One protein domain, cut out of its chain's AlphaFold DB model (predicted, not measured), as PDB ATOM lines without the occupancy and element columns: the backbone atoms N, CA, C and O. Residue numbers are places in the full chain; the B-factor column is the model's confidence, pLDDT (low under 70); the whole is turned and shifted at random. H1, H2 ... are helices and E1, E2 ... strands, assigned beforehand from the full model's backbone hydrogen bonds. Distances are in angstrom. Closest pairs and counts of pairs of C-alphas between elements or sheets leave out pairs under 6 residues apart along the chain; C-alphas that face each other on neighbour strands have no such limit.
ATOM      1  N   PHE A   7     134.106 154.090  93.062       91.94
ATOM      2  CA  PHE A   7     133.562 153.331  91.950       91.94
ATOM      3  C   PHE A   7     132.208 152.752  92.356       91.94
ATOM      4  O   PHE A   7     132.118 152.028  93.345       91.94
ATOM      5  N   GLU A   8     131.169 153.017  91.568       90.81
ATOM      6  CA  GLU A   8     129.810 152.591  91.888       90.81
ATOM      7  C   GLU A   8     129.266 151.691  90.786       90.81
ATOM      8  O   GLU A   8     129.293 152.026  89.598       90.81
ATOM      9  N   PHE A   9     128.706 150.550  91.148       88.56
ATOM     10  CA  PHE A   9     128.046 149.671  90.197       88.56
ATOM     11  C   PHE A   9     126.652 149.333  90.707       88.56
ATOM     12  O   PHE A   9     126.498 148.823  91.810       88.56
ATOM     13  N   TYR A  10     125.654 149.626  89.875       85.94
ATOM     14  CA  TYR A  10     124.243 149.380  90.143       85.94
ATOM     15  C   TYR A  10     123.765 148.282  89.205       85.94
ATOM     16  O   TYR A  10     124.008 148.349  87.994       85.94
ATOM     17  N   ASN A  11     123.102 147.270  89.750       83.06
ATOM     18  CA  ASN A  11     122.489 146.228  88.948       83.06
ATOM     19  C   ASN A  11     121.260 146.788  88.208       83.06
ATOM     20  O   ASN A  11     120.379 147.396  88.806       83.06
ATOM     21  N   GLU A  12     121.181 146.560  86.892       82.31
ATOM     22  CA  GLU A  12     120.055 147.030  86.069       82.31
ATOM     23  C   GLU A  12     118.718 146.376  86.471       82.31
ATOM     24  O   GLU A  12     117.663 146.957  86.236       82.31
ATOM     25  N   LYS A  13     118.743 145.170  87.063       84.62
ATOM     26  CA  LYS A  13     117.525 144.439  87.460       84.62
ATOM     27  C   LYS A  13     116.983 144.854  88.824       84.62
ATOM     28  O   LYS A  13     115.776 144.790  89.028       84.62
ATOM     29  N   ASN A  14     117.868 145.215  89.747       84.94
ATOM     30  CA  ASN A  14     117.513 145.595  91.105       84.94
ATOM     31  C   ASN A  14     118.463 146.695  91.581       84.94
ATOM     32  O   ASN A  14     119.644 146.447  91.797       84.94
ATOM     33  N   VAL A  15     117.945 147.911  91.731       80.69
ATOM     34  CA  VAL A  15     118.738 149.086  92.122       80.69
ATOM     35  C   VAL A  15     119.243 149.022  93.563       80.69
ATOM     36  O   VAL A  15     120.231 149.679  93.881       80.69
ATOM     37  N   GLU A  16     118.605 148.214  94.415       84.88
ATOM     38  CA  GLU A  16     119.059 147.952  95.785       84.88
ATOM     39  C   GLU A  16     120.315 147.068  95.809       84.88
ATOM     40  O   GLU A  16     121.105 147.141  96.748       84.88
ATOM     41  N   ASP A  17     120.554 146.300  94.738       85.75
ATOM     42  CA  ASP A  17     121.774 145.518  94.553       85.75
ATOM     43  C   ASP A  17     122.855 146.400  93.919       85.75
ATOM     44  O   ASP A  17     123.067 146.420  92.697       85.75
ATOM     45  N   TYR A  18     123.553 147.142  94.771       88.12
ATOM     46  CA  TYR A  18     124.672 147.982  94.371       88.12
ATOM     47  C   TYR A  18     125.955 147.617  95.113       88.12
ATOM     48  O   TYR A  18     125.953 147.063  96.210       88.12
ATOM     49  N   ILE A  19     127.081 147.948  94.489       89.44
ATOM     50  CA  ILE A  19     128.397 147.894  95.113       89.44
ATOM     51  C   ILE A  19     129.072 149.251  94.961       89.44
ATOM     52  O   ILE A  19     129.096 149.836  93.876       89.44
ATOM     53  N   GLN A  20     129.629 149.737  96.063       92.06
ATOM     54  CA  GLN A  20     130.456 150.934  96.115       92.06
ATOM     55  C   GLN A  20     131.842 150.534  96.609       92.06
ATOM     56  O   GLN A  20     131.984 149.905  97.655       92.06
ATOM     57  N   ILE A  21     132.863 150.873  95.831       93.06
ATOM     58  CA  ILE A  21     134.263 150.623  96.168       93.06
ATOM     59  C   ILE A  21     134.960 151.982  96.216       93.06
ATOM     60  O   ILE A  21     135.207 152.561  95.153       93.06
ATOM     61  N   PRO A  22     135.276 152.503  97.411       94.12
ATOM     62  CA  PRO A  22     136.032 153.742  97.556       94.12
ATOM     63  C   PRO A  22     137.344 153.708  96.760       94.12
ATOM     64  O   PRO A  22     138.025 152.676  96.719       94.12
ATOM     65  N   TRP A  23     137.709 154.818  96.110       93.56
ATOM     66  CA  TRP A  23     138.902 154.860  95.248       93.56
ATOM     67  C   TRP A  23     140.189 154.525  96.011       93.56
ATOM     68  O   TRP A  23     141.077 153.866  95.468       93.56
ATOM     69  N   ASP A  24     140.274 154.912  97.283       93.88
ATOM     70  CA  ASP A  24     141.403 154.631  98.172       93.88
ATOM     71  C   ASP A  24     141.554 153.134  98.496       93.88
ATOM     72  O   ASP A  24     142.649 152.690  98.855       93.88
ATOM     73  N   GLN A  25     140.487 152.340  98.374       93.94
ATOM     74  CA  GLN A  25     140.519 150.894  98.591       93.94
ATOM     75  C   GLN A  25     140.998 150.123  97.359       93.94
ATOM     76  O   GLN A  25     141.389 148.961  97.493       93.94
ATOM     77  N   ILE A  26     141.014 150.740  96.176       94.75
ATOM     78  CA  ILE A  26     141.438 150.088  94.937       94.75
ATOM     79  C   ILE A  26     142.966 150.027  94.876       94.75
ATOM     80  O   ILE A  26     143.660 151.039  94.886       94.75
ATOM     81  N   THR A  27     143.502 148.810  94.784       95.19
ATOM     82  CA  THR A  27     144.944 148.566  94.626       95.19
ATOM     83  C   THR A  27     145.336 148.430  93.167       95.19
ATOM     84  O   THR A  27     146.289 149.055  92.724       95.19
ATOM     85  N   TYR A  28     144.596 147.614  92.418       95.12
ATOM     86  CA  TYR A  28     144.868 147.343  91.015       95.12
ATOM     87  C   TYR A  28     143.571 147.198  90.243       95.12
ATOM     88  O   TYR A  28     142.585 146.658  90.742       95.12
ATOM     89  N   VAL A  29     143.623 147.593  88.978       96.00
ATOM     90  CA  VAL A  29     142.578 147.300  88.004       96.00
ATOM     91  C   VAL A  29     143.210 146.497  86.886       96.00
ATOM     92  O   VAL A  29     144.165 146.945  86.254       96.00
ATOM     93  N   VAL A  30     142.702 145.293  86.658       95.31
ATOM     94  CA  VAL A  30     143.245 144.359  85.674       95.31
ATOM     95  C   VAL A  30     142.225 144.161  84.563       95.31
ATOM     96  O   VAL A  30     141.146 143.634  84.801       95.31
ATOM     97  N   ALA A  31     142.543 144.581  83.343       95.00
ATOM     98  CA  ALA A  31     141.649 144.427  82.197       95.00
ATOM     99  C   ALA A  31     142.053 143.229  81.329       95.00
ATOM    100  O   ALA A  31     143.220 143.099  80.944       95.00
ATOM    101  N   ASP A  32     141.078 142.396  80.956       91.75
ATOM    102  CA  ASP A  32     141.271 141.366  79.936       91.75
ATOM    103  C   ASP A  32     141.257 142.043  78.567       91.75
ATOM    104  O   ASP A  32     140.213 142.461  78.076       91.75
ATOM    105  N   VAL A  33     142.427 142.204  77.949       90.56
ATOM    106  CA  VAL A  33     142.543 142.911  76.670       90.56
ATOM    107  C   VAL A  33     142.843 141.926  75.550       90.56
ATOM    108  O   VAL A  33     143.905 141.308  75.503       90.56
ATOM    109  N   HIS A  34     141.924 141.843  74.593       86.75
ATOM    110  CA  HIS A  34     142.043 140.997  73.412       86.75
ATOM    111  C   HIS A  34     142.191 141.838  72.143       86.75
ATOM    112  O   HIS A  34     141.885 143.036  72.106       86.75
ATOM    113  N   PHE A  35     142.662 141.188  71.074       85.00
ATOM    114  CA  PHE A  35     142.743 141.765  69.728       85.00
ATOM    115  C   PHE A  35     143.419 143.152  69.697       85.00
ATOM    116  O   PHE A  35     142.904 144.084  69.081       85.00
ATOM    117  N   LYS A  36     144.559 143.307  70.391       82.94
ATOM    118  CA  LYS A  36     145.317 144.573  70.499       82.94
ATOM    119  C   LYS A  36     144.484 145.754  71.034       82.94
ATOM    120  O   LYS A  36     144.574 146.863  70.517       82.94
ATOM    121  N   GLY A  37     143.630 145.528  72.032       82.31
ATOM    122  CA  GLY A  37     142.801 146.598  72.602       82.31
ATOM    123  C   GLY A  37     141.469 146.814  71.895       82.31
ATOM    124  O   GLY A  37     140.744 147.747  72.238       82.31
ATOM    125  N   LYS A  38     141.106 145.986  70.909       86.62
ATOM    126  CA  LYS A  38     139.798 146.096  70.246       86.62
ATOM    127  C   LYS A  38     138.662 145.575  71.121       86.62
ATOM    128  O   LYS A  38     137.586 146.160  71.075       86.62
ATOM    129  N   TYR A  39     138.917 144.556  71.941       88.62
ATOM    130  CA  TYR A  39     137.890 143.899  72.745       88.62
ATOM    131  C   TYR A  39     138.340 143.718  74.193       88.62
ATOM    132  O   TYR A  39     139.466 143.285  74.442       88.62
ATOM    133  N   ILE A  40     137.454 144.064  75.126       92.56
ATOM    134  CA  ILE A  40     137.664 143.933  76.570       92.56
ATOM    135  C   ILE A  40     136.382 143.325  77.154       92.56
ATOM    136  O   ILE A  40     135.433 144.068  77.388       92.56
ATOM    137  N   PRO A  41     136.294 141.998  77.338       92.12
ATOM    138  CA  PRO A  41     135.075 141.356  77.821       92.12
ATOM    139  C   PRO A  41     134.767 141.729  79.270       92.12
ATOM    140  O   PRO A  41     133.605 141.804  79.653       92.12
ATOM    141  N   ARG A  42     135.808 141.950  80.080       93.81
ATOM    142  CA  ARG A  42     135.696 142.209  81.515       93.81
ATOM    143  C   ARG A  42     136.947 142.883  82.062       93.81
ATOM    144  O   ARG A  42     138.010 142.869  81.436       93.81
ATOM    145  N   PHE A  43     136.814 143.424  83.260       94.94
ATOM    146  CA  PHE A  43     137.935 143.887  84.065       94.94
ATOM    147  C   PHE A  43     137.721 143.507  85.530       94.94
ATOM    148  O   PHE A  43     136.595 143.326  85.989       94.94
ATOM    149  N   GLU A  44     138.821 143.360  86.249       95.25
ATOM    150  CA  GLU A  44     138.880 143.022  87.662       95.25
ATOM    151  C   GLU A  44     139.332 144.254  88.449       95.25
ATOM    152  O   GLU A  44     140.345 144.863  88.112       95.25
ATOM    153  N   ILE A  45     138.606 144.609  89.504       95.25
ATOM    154  CA  ILE A  45     139.035 145.580  90.509       95.25
ATOM    155  C   ILE A  45     139.512 144.793  91.726       95.25
ATOM    156  O   ILE A  45     138.763 144.000  92.298       95.25
ATOM    157  N   ARG A  46     140.765 145.009  92.124       95.38
ATOM    158  CA  ARG A  46     141.349 144.439  93.340       95.38
ATOM    159  C   ARG A  46     141.311 145.465  94.446       95.38
ATOM    160  O   ARG A  46     141.867 146.555  94.308       95.38
ATOM    161  N   THR A  47     140.714 145.088  95.559       95.25
ATOM    162  CA  THR A  47     140.662 145.912  96.761       95.25
ATOM    163  C   THR A  47     141.774 145.522  97.729       95.25
ATOM    164  O   THR A  47     142.395 144.466  97.592       95.25
ATOM    165  N   LYS A  48     142.056 146.386  98.705       93.75
ATOM    166  CA  LYS A  48     143.049 146.117  99.756       93.75
ATOM    167  C   LYS A  48     142.652 144.947 100.662       93.75
ATOM    168  O   LYS A  48     143.536 144.225 101.113       93.75
ATOM    169  N   LYS A  49     141.356 144.789 100.957       88.88
ATOM    170  CA  LYS A  49     140.854 143.850 101.978       88.88
ATOM    171  C   LYS A  49     139.778 142.897 101.464       88.88
ATOM    172  O   LYS A  49     139.829 141.715 101.783       88.88
ATOM    173  N   ASP A  50     138.875 143.371 100.615       86.56
ATOM    174  CA  ASP A  50     137.663 142.642 100.206       86.56
ATOM    175  C   ASP A  50     137.873 141.735  98.980       86.56
ATOM    176  O   ASP A  50     136.935 141.241  98.358       86.56
ATOM    177  N   GLY A  51     139.135 141.498  98.613       91.19
ATOM    178  CA  GLY A  51     139.507 140.632  97.505       91.19
ATOM    179  C   GLY A  51     139.307 141.287  96.138       91.19
ATOM    180  O   GLY A  51     139.663 142.449  95.919       91.19
ATOM    181  N   LYS A  52     138.815 140.498  95.180       94.38
ATOM    182  CA  LYS A  52     138.716 140.879  93.768       94.38
ATOM    183  C   LYS A  52     137.278 140.821  93.271       94.38
ATOM    184  O   LYS A  52     136.585 139.828  93.476       94.38
ATOM    185  N   PHE A  53     136.883 141.851  92.536       93.38
ATOM    186  CA  PHE A  53     135.570 141.969  91.917       93.38
ATOM    187  C   PHE A  53     135.722 142.006  90.406       93.38
ATOM    188  O   PHE A  53     136.564 142.734  89.885       93.38
ATOM    189  N   ILE A  54     134.922 141.219  89.693       93.38
ATOM    190  CA  ILE A  54     134.951 141.155  88.231       93.38
ATOM    191  C   ILE A  54     133.707 141.851  87.702       93.38
ATOM    192  O   ILE A  54     132.590 141.481  88.054       93.38
ATOM    193  N   PHE A  55     133.911 142.821  86.817       92.25
ATOM    194  CA  PHE A  55     132.849 143.618  86.226       92.25
ATOM    195  C   PHE A  55     132.822 143.472  84.708       92.25
ATOM    196  O   PHE A  55     133.854 143.352  84.039       92.25
ATOM    197  N   ILE A  56     131.606 143.529  84.171       91.44
ATOM    198  CA  ILE A  56     131.318 143.572  82.740       91.44
ATOM    199  C   ILE A  56     130.502 144.837  82.498       91.44
ATOM    200  O   ILE A  56     129.541 145.115  83.209       91.44
ATOM    201  N   THR A  57     130.891 145.620  81.496       88.81
ATOM    202  CA  THR A  57     130.193 146.858  81.132       88.81
ATOM    203  C   THR A  57     130.002 146.916  79.630       88.81
ATOM    204  O   THR A  57     130.875 146.448  78.901       88.81
ATOM    205  N   LYS A  58     128.924 147.560  79.172       88.62
ATOM    206  CA  LYS A  58     128.647 147.779  77.740       88.62
ATOM    207  C   LYS A  58     129.801 148.517  77.036       88.62
ATOM    208  O   LYS A  58     130.221 148.098  75.965       88.62
ATOM    209  N   ASP A  59     130.383 149.529  77.693       91.00
ATOM    210  CA  ASP A  59     131.490 150.344  77.164       91.00
ATOM    211  C   ASP A  59     132.769 150.274  78.027       91.00
ATOM    212  O   ASP A  59     133.144 151.248  78.692       91.00
ATOM    213  N   PRO A  60     133.516 149.156  78.000       92.06
ATOM    214  CA  PRO A  60     134.657 148.928  78.892       92.06
ATOM    215  C   PRO A  60     135.779 149.954  78.703       92.06
ATOM    216  O   PRO A  60     136.402 150.389  79.667       92.06
ATOM    217  N   LYS A  61     136.013 150.417  77.469       91.75
ATOM    218  CA  LYS A  61     137.029 151.442  77.180       91.75
ATOM    219  C   LYS A  61     136.713 152.773  77.852       91.75
ATOM    220  O   LYS A  61     137.620 153.426  78.361       91.75
ATOM    221  N   LYS A  62     135.443 153.189  77.831       93.00
ATOM    222  CA  LYS A  62     135.006 154.448  78.444       93.00
ATOM    223  C   LYS A  62     135.108 154.348  79.963       93.00
ATOM    224  O   LYS A  62     135.685 155.239  80.580       93.00
ATOM    225  N   THR A  63     134.655 153.230  80.527       92.19
ATOM    226  CA  THR A  63     134.757 152.935  81.961       92.19
ATOM    227  C   THR A  63     136.208 152.966  82.440       92.19
ATOM    228  O   THR A  63     136.541 153.740  83.332       92.19
ATOM    229  N   LEU A  64     137.112 152.221  81.793       92.88
ATOM    230  CA  LEU A  64     138.528 152.173  82.178       92.88
ATOM    231  C   LEU A  64     139.235 153.529  82.020       92.88
ATOM    232  O   LEU A  64     140.088 153.873  82.833       92.88
ATOM    233  N   ARG A  65     138.875 154.328  81.003       92.88
ATOM    234  CA  ARG A  65     139.405 155.697  80.843       92.88
ATOM    235  C   ARG A  65     138.976 156.623  81.972       92.88
ATOM    236  O   ARG A  65     139.746 157.500  82.345       92.88
ATOM    237  N   ALA A  66     137.765 156.457  82.480       92.94
ATOM    238  CA  ALA A  66     137.276 157.263  83.582       92.94
ATOM    239  C   ALA A  66     137.842 156.780  84.930       92.94
ATOM    240  O   ALA A  66     138.275 157.617  85.712       92.94
ATOM    241  N   ILE A  67     137.998 155.466  85.139       93.06
ATOM    242  CA  ILE A  67     138.729 154.902  86.294       93.06
ATOM    243  C   ILE A  67     140.173 155.423  86.351       93.06
ATOM    244  O   ILE A  67     140.664 155.766  87.422       93.06
ATOM    245  N   ARG A  68     140.843 155.563  85.199       92.62
ATOM    246  CA  ARG A  68     142.219 156.090  85.101       92.62
ATOM    247  C   ARG A  68     142.393 157.512  85.662       92.62
ATOM    248  O   ARG A  68     143.524 157.931  85.877       92.62
ATOM    249  N   LYS A  69     141.311 158.269  85.882       93.00
ATOM    250  CA  LYS A  69     141.385 159.574  86.560       93.00
ATOM    251  C   LYS A  69     141.673 159.445  88.059       93.00
ATOM    252  O   LYS A  69     142.275 160.350  88.620       93.00
ATOM    253  N   TYR A  70     141.254 158.338  88.668       93.31
ATOM    254  CA  TYR A  70     141.337 158.097  90.111       93.31
ATOM    255  C   TYR A  70     142.391 157.040  90.460       93.31
ATOM    256  O   TYR A  70     142.997 157.094  91.525       93.31
ATOM    257  N   VAL A  71     142.645 156.091  89.552       92.81
ATOM    258  CA  VAL A  71     143.640 155.027  89.735       92.81
ATOM    259  C   VAL A  71     144.900 155.327  88.911       92.81
ATOM    260  O   VAL A  71     144.798 155.482  87.686       92.81
ATOM    261  N   PRO A  72     146.091 155.366  89.543       92.19
ATOM    262  CA  PRO A  72     147.369 155.546  88.861       92.19
ATOM    263  C   PRO A  72     147.603 154.549  87.714       92.19
ATOM    264  O   PRO A  72     147.167 153.397  87.750       92.19
ATOM    265  N   ALA A  73     148.308 154.985  86.667       90.56
ATOM    266  CA  ALA A  73     148.496 154.185  85.452       90.56
ATOM    267  C   ALA A  73     149.325 152.904  85.676       90.56
ATOM    268  O   ALA A  73     149.119 151.917  84.979       90.56
ATOM    269  N   ASP A  74     150.229 152.903  86.649       91.88
ATOM    270  CA  ASP A  74     151.027 151.757  87.104       91.88
ATOM    271  C   ASP A  74     150.199 150.692  87.852       91.88
ATOM    272  O   ASP A  74     150.550 149.503  87.868       91.88
ATOM    273  N   HIS A  75     149.055 151.101  88.404       93.62
ATOM    274  CA  HIS A  75     148.059 150.226  89.021       93.62
ATOM    275  C   HIS A  75     146.994 149.722  88.029       93.62
ATOM    276  O   HIS A  75     146.223 148.815  88.349       93.62
ATOM    277  N   MET A  76     146.983 150.234  86.795       93.88
ATOM    278  CA  MET A  76     146.144 149.746  85.695       93.88
ATOM    279  C   MET A  76     146.926 148.720  84.865       93.88
ATOM    280  O   MET A  76     147.806 149.075  84.082       93.88
ATOM    281  N   ARG A  77     146.611 147.431  85.006       92.06
ATOM    282  CA  ARG A  77     147.341 146.344  84.336       92.06
ATOM    283  C   ARG A  77     146.502 145.614  83.300       92.06
ATOM    284  O   ARG A  77     145.282 145.521  83.388       92.06
ATOM    285  N   GLN A  78     147.187 145.058  82.310       89.62
ATOM    286  CA  GLN A  78     146.600 144.115  81.370       89.62
ATOM    287  C   GLN A  78     146.737 142.696  81.935       89.62
ATOM    288  O   GLN A  78     147.797 142.337  82.453       89.62
ATOM    289  N   ALA A  79     145.676 141.897  81.846       86.88
ATOM    290  CA  ALA A  79     145.743 140.483  82.187       86.88
ATOM    291  C   ALA A  79     146.690 139.731  81.241       86.88
ATOM    292  O   ALA A  79     146.840 140.090  80.071       86.88
ATOM    293  N   LEU A  80     147.315 138.664  81.745       81.94
ATOM    294  CA  LEU A  80     148.167 137.804  80.927       81.94
ATOM    295  C   LEU A  80     147.349 137.179  79.796       81.94
ATOM    296  O   LEU A  80     146.273 136.626  80.025       81.94
ATOM    297  N   GLY A  81     147.880 137.238  78.575       78.25
ATOM    298  CA  GLY A  81     147.265 136.560  77.450       78.25
ATOM    299  C   GLY A  81     147.309 135.042  77.622       78.25
ATOM    300  O   GLY A  81     148.163 134.487  78.321       78.25
ATOM    301  N   VAL A  82     146.422 134.341  76.913       73.00
ATOM    302  CA  VAL A  82     146.439 132.868  76.837       73.00
ATOM    303  C   VAL A  82     147.817 132.370  76.377       73.00
ATOM    304  O   VAL A  82     148.378 131.455  76.971       73.00
ATOM    305  N   TRP A  83     148.419 133.040  75.387       73.12
ATOM    306  CA  TRP A  83     149.773 132.738  74.912       73.12
ATOM    307  C   TRP A  83     150.862 132.973  75.961       73.12
ATOM    308  O   TRP A  83     151.787 132.166  76.061       73.12
ATOM    309  N   ASP A  84     150.760 134.043  76.750       79.00
ATOM    310  CA  ASP A  84     151.728 134.336  77.813       79.00
ATOM    311  C   ASP A  84     151.654 133.272  78.906       79.00
ATOM    312  O   ASP A  84     152.677 132.774  79.370       79.00
ATOM    313  N   THR A  85     150.434 132.855  79.239       77.44
ATOM    314  CA  THR A  85     150.165 131.782  80.195       77.44
ATOM    315  C   THR A  85     150.753 130.451  79.714       77.44
ATOM    316  O   THR A  85     151.462 129.788  80.467       77.44
ATOM    317  N   ILE A  86     150.541 130.082  78.444       79.75
ATOM    318  CA  ILE A  86     151.115 128.866  77.843       79.75
ATOM    319  C   ILE A  86     152.648 128.903  77.882       79.75
ATOM    320  O   ILE A  86     153.272 127.935  78.316       79.75
ATOM    321  N   LYS A  87     153.268 130.023  77.485       80.25
ATOM    322  CA  LYS A  87     154.728 130.189  77.581       80.25
ATOM    323  C   LYS A  87     155.204 129.984  79.014       80.25
ATOM    324  O   LYS A  87     156.098 129.177  79.224       80.25
ATOM    325  N   LEU A  88     154.569 130.637  79.990       80.31
ATOM    326  CA  LEU A  88     154.874 130.494  81.417       80.31
ATOM    327  C   LEU A  88     154.865 129.031  81.877       80.31
ATOM    328  O   LEU A  88     155.778 128.629  82.597       80.31
ATOM    329  N   PHE A  89     153.891 128.227  81.439       77.75
ATOM    330  CA  PHE A  89     153.849 126.792  81.742       77.75
ATOM    331  C   PHE A  89     155.053 126.030  81.169       77.75
ATOM    332  O   PHE A  89     155.646 125.212  81.874       77.75
ATOM    333  N   PHE A  90     155.460 126.315  79.930       79.12
ATOM    334  CA  PHE A  90     156.622 125.668  79.315       79.12
ATOM    335  C   PHE A  90     157.955 126.123  79.925       79.12
ATOM    336  O   PHE A  90     158.840 125.293  80.132       79.12
ATOM    337  N   THR A  91     158.109 127.405  80.268       74.00
ATOM    338  CA  THR A  91     159.346 127.918  80.878       74.00
ATOM    339  C   THR A  91     159.527 127.420  82.311       74.00
ATOM    340  O   THR A  91     160.651 127.140  82.718       74.00
ATOM    341  N   ARG A  92     158.435 127.246  83.073       64.12
ATOM    342  CA  ARG A  92     158.479 126.666  84.430       64.12
ATOM    343  C   ARG A  92     158.950 125.213  84.449       64.12
ATOM    344  O   ARG A  92     159.551 124.805  85.429       64.12
ATOM    345  N   LYS A  93     158.698 124.453  83.377       58.44
ATOM    346  CA  LYS A  93     159.090 123.038  83.253       58.44
ATOM    347  C   LYS A  93     160.579 122.826  82.943       58.44
ATOM    348  O   LYS A  93     161.035 121.691  82.951       58.44
ATOM    349  N   LYS A  94     161.314 123.898  82.623       54.94
ATOM    350  CA  LYS A  94     162.754 123.879  82.314       54.94
ATOM    351  C   LYS A  94     163.650 124.175  83.526       54.94
ATOM    352  O   LYS A  94     164.859 124.295  83.339       54.94
TER     353      LYS A  94
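What this domain is: This is residues 7 to 94 of the 95 residues of an uncharacterized protein of Lactobacillus delbrueckii subsp. lactis DSM 20072 (UniProt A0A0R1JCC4). A twisted four-stranded sheet, E5 E4 E3 E6, with helix H1 grazing it, makes the body; a two-stranded hairpin, E1 and E2, lies toward one end of the long axis and helix H2 at the other, where residues 89 to 94 stick out. The printed part has 88 residues with two named helices and six named strands, in the order E1 E2 E3 E4 E5 H1 E6 H2; the class is mixed, helices and strands. The larger sheet is mixed, the small one antiparallel. The whole is only just loose, close to compact, with a radius of gyration of the C-alphas of 15.0 A, and spans 51 by 28 by 24 A.

How they stand to each other: E1, residues 7 to 10, and E2, residues 18 to 22, form an antiparallel hairpin, with N 7 and O 21 within hydrogen-bond range at 2.8 A. E2 and E3, residues 26 to 31, meet only through their link. E3, E4, residues 43 to 47, and E5, residues 52 to 55, form a meander of two hairpins, each strand the antiparallel neighbour of the one before; N 30 and O 44, and N 45 and O 53, are within hydrogen-bond range at 2.8 A. H1, residues 60 to 67, only grazes this sheet. E6, residues 76 to 78, is parallel to E3, with N 77 and O 29 at 2.8 A. E5, H1 and E6 make a split strand-helix-strand unit, two strands of one sheet that are not neighbours, with a helix between them along the chain and with E4 and E3 between them in the sheet; its crossover is right-handed. H2, residues 82 to 92, is not on the sheet and is apart from H1. In H1 and H2 every O i to N i+4 pair is within hydrogen-bond range.

Where its parts are: E1 begins at C-alpha 7 (133.562, 153.331, 91.950). E3 is 13.9 A long. H2 is 15.5 A long, ending at C-alpha 92 (158.479, 126.666, 84.430).

The domain as a whole: The C-alphas farthest apart, those of Glu 16 and Lys 94, are 51.7 A apart. The printed part has no cut; the link E3 to E4 is long. Residues 92 to 94 have pLDDT under 70.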